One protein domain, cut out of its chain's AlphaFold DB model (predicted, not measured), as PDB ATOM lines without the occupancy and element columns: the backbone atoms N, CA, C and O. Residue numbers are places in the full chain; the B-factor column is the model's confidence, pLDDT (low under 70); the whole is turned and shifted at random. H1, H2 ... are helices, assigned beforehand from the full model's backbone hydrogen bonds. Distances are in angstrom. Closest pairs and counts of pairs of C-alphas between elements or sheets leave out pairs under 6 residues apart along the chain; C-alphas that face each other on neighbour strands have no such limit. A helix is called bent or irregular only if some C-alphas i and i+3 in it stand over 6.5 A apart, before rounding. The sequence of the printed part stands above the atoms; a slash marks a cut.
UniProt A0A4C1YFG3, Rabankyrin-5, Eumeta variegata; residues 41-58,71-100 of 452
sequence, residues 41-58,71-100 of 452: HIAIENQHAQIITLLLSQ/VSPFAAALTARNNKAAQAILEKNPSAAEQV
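AT A GLANCE: This is residues 41 to 58 and 71 to 100 of the 452 residues of the protein "Rabankyrin-5" of Eumeta variegata (UniProt A0A4C1YFG3). Four short helices pack in a small four-sided cluster: H2 and H4 side by side, H3 folded back along H4, and H1 between H2 and H3. H5 makes a corner with the end of H4. The printed part has 48 residues with five named helices, H1 to H5 in order, and no named strand: all helix, compact, radius of gyration of the C-alphas 9.6 A, spans 26 by 21 by 14 A.

IN THESE COORDINATES: Find C-alpha 41 at (14.127, -14.860, 40.968); there H1 begins, running to residue 45. Next come H2, residues 49 to 56, 10.5 A long, H3, residues 73 to 79, 9.9 A, and H4, residues 83 to 90, 10.5 A. H5, residues 94 to 97, ends at C-alpha 97, (10.701, -30.131, 43.203); it is only just irregular, C-alphas 94 and 97 being 6.6 A apart.

HOW THE PARTS SIT: Start at the hub, H4. H3 and H4, a hairpin, touch at a shallow tilt of 27 degrees, opposite ways; their closest C-alphas, Ala 77 and Ala 86, are 5.2 A apart. H2 touches H4 at 5 degrees, a shallow tilt, the same way (closest C-alphas Ile 52 and Ala 85, 6.8 A). H1 touches H3 (C-alphas of His 41 and Pro 73, the closest, 5.3 A). H1 and H2 touch only at the corner (closest C-alphas Ala 43 and Ile 52, 5.9 A). H4 and H5 only just touch, only at the corner, with 3 pairs of C-alphas within 8 A (closest Leu 90 and Ala 96, 6.2 A). H2 and H5 are apart. In H1 to H4 every O i to N i+4 pair is within hydrogen-bond range; H5 is too short for one.

THE WHOLE: The farthest C-alphas, Gln 50 and Val 100, are 27.9 A apart. Residues 59 to 70 are not printed; C-alphas 58 and 71 stand 21.2 A apart across the cut. The links printed whole are tight. No printed residue is under 70 in pLDDT.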
ATOM      1  N   HIS A  41      13.233 -14.776  39.806       90.69
ATOM      2  CA  HIS A  41      14.127 -14.860  40.968       90.69
ATOM      3  C   HIS A  41      14.087 -13.558  41.778       90.69
ATOM      4  O   HIS A  41      13.864 -13.592  42.984       90.69
ATOM      5  N   ILE A  42      14.220 -12.406  41.110       89.81
ATOM      6  CA  ILE A  42      14.217 -11.092  41.770       89.81
ATOM      7  C   ILE A  42      12.859 -10.804  42.430       89.81
ATOM      8  O   ILE A  42      12.815 -10.301  43.555       89.81
ATOM      9  N   ALA A  43      11.743 -11.157  41.781       90.81
ATOM     10  CA  ALA A  43      10.410 -11.016  42.370       90.81
ATOM     11  C   ALA A  43      10.225 -11.893  43.627       90.81
ATOM     12  O   ALA A  43       9.588 -11.456  44.587       90.81
ATOM     13  N   ILE A  44      10.805 -13.097  43.637       91.69
ATOM     14  CA  ILE A  44      10.763 -14.047  44.757       91.69
ATOM     15  C   ILE A  44      11.653 -13.600  45.922       91.69
ATOM     16  O   ILE A  44      11.164 -13.558  47.052       91.69
ATOM     17  N   GLU A  45      12.906 -13.209  45.661       89.06
ATOM     18  CA  GLU A  45      13.847 -12.702  46.675       89.06
ATOM     19  C   GLU A  45      13.296 -11.457  47.393       89.06
ATOM     20  O   GLU A  45      13.451 -11.318  48.602       89.06
ATOM     21  N   ASN A  46      12.584 -10.581  46.673       88.44
ATOM     22  CA  ASN A  46      11.927  -9.397  47.242       88.44
ATOM     23  C   ASN A  46      10.494  -9.676  47.761       88.44
ATOM     24  O   ASN A  46       9.777  -8.743  48.128       88.44
ATOM     25  N   GLN A  47      10.050 -10.939  47.775       88.75
ATOM     26  CA  GLN A  47       8.728 -11.387  48.243       88.75
ATOM     27  C   GLN A  47       7.531 -10.654  47.588       88.75
ATOM     28  O   GLN A  47       6.460 -10.507  48.177       88.75
ATOM     29  N   HIS A  48       7.682 -10.190  46.343       88.88
ATOM     30  CA  HIS A  48       6.692  -9.377  45.625       88.88
ATOM     31  C   HIS A  48       5.540 -10.229  45.052       88.88
ATOM     32  O   HIS A  48       5.385 -10.355  43.838       88.88
ATOM     33  N   ALA A  49       4.709 -10.799  45.933       87.62
ATOM     34  CA  ALA A  49       3.660 -11.781  45.622       87.62
ATOM     35  C   ALA A  49       2.824 -11.475  44.361       87.62
ATOM     36  O   ALA A  49       2.683 -12.338  43.502       87.62
ATOM     37  N   GLN A  50       2.326 -10.246  44.196       86.44
ATOM     38  CA  GLN A  50       1.508  -9.871  43.032       86.44
ATOM     39  C   GLN A  50       2.294  -9.878  41.707       86.44
ATOM     40  O   GLN A  50       1.730 -10.220  40.670       86.44
ATOM     41  N   ILE A  51       3.593  -9.558  41.728       87.62
ATOM     42  CA  ILE A  51       4.468  -9.649  40.546       87.62
ATOM     43  C   ILE A  51       4.771 -11.120  40.235       87.62
ATOM     44  O   ILE A  51       4.740 -11.507  39.072       87.62
ATOM     45  N   ILE A  52       4.977 -11.954  41.262       90.50
ATOM     46  CA  ILE A  52       5.153 -13.408  41.115       90.50
ATOM     47  C   ILE A  52       3.911 -14.030  40.454       90.50
ATOM     48  O   ILE A  52       4.045 -14.741  39.462       90.50
ATOM     49  N   THR A  53       2.699 -13.713  40.924       89.75
ATOM     50  CA  THR A  53       1.450 -14.203  40.309       89.75
ATOM     51  C   THR A  53       1.284 -13.720  38.862       89.75
ATOM     52  O   THR A  53       0.910 -14.514  37.998       89.75
ATOM     53  N   LEU A  54       1.587 -12.449  38.565       88.44
ATOM     54  CA  LEU A  54       1.526 -11.921  37.193       88.44
ATOM     55  C   LEU A  54       2.532 -12.611  36.261       88.44
ATOM     56  O   LEU A  54       2.158 -12.954  35.142       88.44
ATOM     57  N   LEU A  55       3.759 -12.860  36.727       88.44
ATOM     58  CA  LEU A  55       4.798 -13.604  36.007       88.44
ATOM     59  C   LEU A  55       4.372 -15.048  35.710       88.44
ATOM     60  O   LEU A  55       4.392 -15.467  34.557       88.44
ATOM     61  N   LEU A  56       3.923 -15.789  36.727       89.44
ATOM     62  CA  LEU A  56       3.470 -17.182  36.595       89.44
ATOM     63  C   LEU A  56       2.175 -17.335  35.773       89.44
ATOM     64  O   LEU A  56       1.817 -18.447  35.380       89.44
ATOM     65  N   SER A  57       1.472 -16.234  35.493       88.62
ATOM     66  CA  SER A  57       0.320 -16.218  34.584       88.62
ATOM     67  C   SER A  57       0.708 -16.101  33.104       88.62
ATOM     68  O   SER A  57      -0.148 -16.328  32.253       88.62
ATOM     69  N   GLN A  58       1.959 -15.751  32.773       86.31
ATOM     70  CA  GLN A  58       2.372 -15.545  31.382       86.31
ATOM     71  C   GLN A  58       2.735 -16.865  30.679       86.31
ATOM     72  O   GLN A  58       3.478 -17.674  31.243       86.31
ATOM     73  N   VAL A  71      20.907 -22.074  41.417       85.88
ATOM     74  CA  VAL A  71      19.590 -21.888  42.040       85.88
ATOM     75  C   VAL A  71      18.557 -21.651  40.931       85.88
ATOM     76  O   VAL A  71      18.820 -20.874  40.020       85.88
ATOM     77  N   SER A  72      17.411 -22.334  40.984       90.06
ATOM     78  CA  SER A  72      16.246 -22.114  40.104       90.06
ATOM     79  C   SER A  72      15.157 -21.285  40.816       90.06
ATOM     80  O   SER A  72      15.275 -21.050  42.022       90.06
ATOM     81  N   PRO A  73      14.056 -20.861  40.159       90.44
ATOM     82  CA  PRO A  73      13.038 -20.033  40.811       90.44
ATOM     83  C   PRO A  73      12.372 -20.732  42.004       90.44
ATOM     84  O   PRO A  73      12.080 -20.096  43.014       90.44
ATOM     85  N   PHE A  74      12.184 -22.053  41.919       90.56
ATOM     86  CA  PHE A  74      11.668 -22.860  43.026       90.56
ATOM     87  C   PHE A  74      12.668 -22.935  44.190       90.56
ATOM     88  O   PHE A  74      12.295 -22.717  45.342       90.56
ATOM     89  N   ALA A  75      13.956 -23.131  43.887       86.38
ATOM     90  CA  ALA A  75      15.028 -23.077  44.879       86.38
ATOM     91  C   ALA A  75      15.065 -21.721  45.606       86.38
ATOM     92  O   ALA A  75      15.135 -21.678  46.834       86.38
ATOM     93  N   ALA A  76      14.956 -20.621  44.850       88.75
ATOM     94  CA  ALA A  76      14.899 -19.267  45.390       88.75
ATOM     95  C   ALA A  76      13.696 -19.087  46.333       88.75
ATOM     96  O   ALA A  76      13.842 -18.504  47.408       88.75
ATOM     97  N   ALA A  77      12.528 -19.639  45.976       90.94
ATOM     98  CA  ALA A  77      11.318 -19.562  46.795       90.94
ATOM     99  C   ALA A  77      11.470 -20.290  48.136       90.94
ATOM    100  O   ALA A  77      11.072 -19.737  49.161       90.94
ATOM    101  N   LEU A  78      12.110 -21.464  48.150       88.19
ATOM    102  CA  LEU A  78      12.447 -22.172  49.388       88.19
ATOM    103  C   LEU A  78      13.461 -21.385  50.233       88.19
ATOM    104  O   LEU A  78      13.218 -21.156  51.415       88.19
ATOM    105  N   THR A  79      14.551 -20.878  49.639       86.75
ATOM    106  CA  THR A  79      15.544 -20.079  50.388       86.75
ATOM    107  C   THR A  79      14.986 -18.760  50.932       86.75
ATOM    108  O   THR A  79      15.452 -18.283  51.961       86.75
ATOM    109  N   ALA A  80      13.969 -18.189  50.280       87.44
ATOM    110  CA  ALA A  80      13.252 -16.998  50.736       87.44
ATOM    111  C   ALA A  80      12.057 -17.317  51.665       87.44
ATOM    112  O   ALA A  80      11.322 -16.397  52.030       87.44
ATOM    113  N   ARG A  81      11.836 -18.602  51.999       86.88
ATOM    114  CA  ARG A  81      10.688 -19.146  52.760       86.88
ATOM    115  C   ARG A  81       9.322 -18.667  52.251       86.88
ATOM    116  O   ARG A  81       8.370 -18.455  53.000       86.88
ATOM    117  N   ASN A  82       9.223 -18.490  50.935       89.94
ATOM    118  CA  ASN A  82       8.038 -17.998  50.251       89.94
ATOM    119  C   ASN A  82       7.187 -19.172  49.749       89.94
ATOM    120  O   ASN A  82       7.088 -19.430  48.547       89.94
ATOM    121  N   ASN A  83       6.557 -19.879  50.690       89.00
ATOM    122  CA  ASN A  83       5.766 -21.090  50.429       89.00
ATOM    123  C   ASN A  83       4.668 -20.864  49.371       89.00
ATOM    124  O   ASN A  83       4.410 -21.743  48.557       89.00
ATOM    125  N   LYS A  84       4.076 -19.659  49.314       89.50
ATOM    126  CA  LYS A  84       3.073 -19.289  48.297       89.50
ATOM    127  C   LYS A  84       3.662 -19.219  46.886       89.50
ATOM    128  O   LYS A  84       3.025 -19.672  45.941       89.50
ATOM    129  N   ALA A  85       4.869 -18.670  46.733       90.38
ATOM    130  CA  ALA A  85       5.565 -18.670  45.449       90.38
ATOM    131  C   ALA A  85       6.010 -20.084  45.053       90.38
ATOM    132  O   ALA A  85       5.839 -20.472  43.903       90.38
ATOM    133  N   ALA A  86       6.525 -20.865  46.007       90.75
ATOM    134  CA  ALA A  86       6.928 -22.250  45.776       90.75
ATOM    135  C   ALA A  86       5.741 -23.122  45.316       90.75
ATOM    136  O   ALA A  86       5.856 -23.828  44.316       90.75
ATOM    137  N   GLN A  87       4.582 -23.003  45.972       89.69
ATOM    138  CA  GLN A  87       3.346 -23.684  45.579       89.69
ATOM    139  C   GLN A  87       2.877 -23.258  44.176       89.69
ATOM    140  O   GLN A  87       2.677 -24.114  43.319       89.69
ATOM    141  N   ALA A  88       2.785 -21.953  43.896       90.62
ATOM    142  CA  ALA A  88       2.354 -21.453  42.584       90.62
ATOM    143  C   ALA A  88       3.316 -21.833  41.434       90.62
ATOM    144  O   ALA A  88       2.907 -21.889  40.273       90.62
ATOM    145  N   ILE A  89       4.593 -22.105  41.733       90.50
ATOM    146  CA  ILE A  89       5.547 -22.677  40.771       90.50
ATOM    147  C   ILE A  89       5.250 -24.163  40.530       90.50
ATOM    148  O   ILE A  89       5.254 -24.581  39.375       90.50
ATOM    149  N   LEU A  90       4.953 -24.949  41.570       88.62
ATOM    150  CA  LEU A  90       4.615 -26.376  41.430       88.62
ATOM    151  C   LEU A  90       3.277 -26.598  40.711       88.62
ATOM    152  O   LEU A  90       3.190 -27.482  39.864       88.62
ATOM    153  N   GLU A  91       2.282 -25.736  40.936       88.06
ATOM    154  CA  GLU A  91       1.013 -25.706  40.182       88.06
ATOM    155  C   GLU A  91       1.214 -25.494  38.665       88.06
ATOM    156  O   GLU A  91       0.354 -25.860  37.863       88.06
ATOM    157  N   LYS A  92       2.348 -24.905  38.257       87.12
ATOM    158  CA  LYS A  92       2.736 -24.705  36.849       87.12
ATOM    159  C   LYS A  92       3.762 -25.717  36.344       87.12
ATOM    160  O   LYS A  92       3.800 -25.983  35.145       87.12
ATOM    161  N   ASN A  93       4.598 -26.260  37.224       85.81
ATOM    162  CA  ASN A  93       5.615 -27.252  36.905       85.81
ATOM    163  C   ASN A  93       5.888 -28.176  38.112       85.81
ATOM    164  O   ASN A  93       6.783 -27.877  38.909       85.81
ATOM    165  N   PRO A  94       5.200 -29.326  38.219       83.31
ATOM    166  CA  PRO A  94       5.428 -30.296  39.293       83.31
ATOM    167  C   PRO A  94       6.881 -30.797  39.372       83.31
ATOM    168  O   PRO A  94       7.420 -30.953  40.466       83.31
ATOM    169  N   SER A  95       7.569 -30.934  38.228       84.31
ATOM    170  CA  SER A  95       8.982 -31.360  38.184       84.31
ATOM    171  C   SER A  95       9.957 -30.365  38.837       84.31
ATOM    172  O   SER A  95      11.135 -30.673  39.019       84.31
ATOM    173  N   ALA A  96       9.504 -29.163  39.223       84.81
ATOM    174  CA  ALA A  96      10.355 -28.174  39.877       84.81
ATOM    175  C   ALA A  96      10.914 -28.656  41.230       84.81
ATOM    176  O   ALA A  96      12.032 -28.275  41.570       84.81
ATOM    177  N   ALA A  97      10.205 -29.531  41.958       80.62
ATOM    178  CA  ALA A  97      10.701 -30.131  43.203       80.62
ATOM    179  C   ALA A  97      11.761 -31.230  42.985       80.62
ATOM    180  O   ALA A  97      12.600 -31.465  43.856       80.62
ATOM    181  N   GLU A  98      11.754 -31.880  41.820       82.00
ATOM    182  CA  GLU A  98      12.671 -32.974  41.471       82.00
ATOM    183  C   GLU A  98      14.044 -32.470  40.990       82.00
ATOM    184  O   GLU A  98      15.003 -33.241  40.927       82.00
ATOM    185  N   GLN A  99      14.168 -31.175  40.668       84.25
ATOM    186  CA  GLN A  99      15.409 -30.590  40.155       84.25
ATOM    187  C   GLN A  99      16.574 -30.769  41.143       84.25
ATOM    188  O   GLN A  99      16.549 -30.268  42.268       84.25
ATOM    189  N   VAL A 100      17.643 -31.422  40.686       85.75
ATOM    190  CA  VAL A 100      18.866 -31.645  41.474       85.75
ATOM    191  C   VAL A 100      19.861 -30.481  41.394       85.75
ATOM    192  O   VAL A 100      19.840 -29.674  40.459       85.75
TER     193      VAL A 100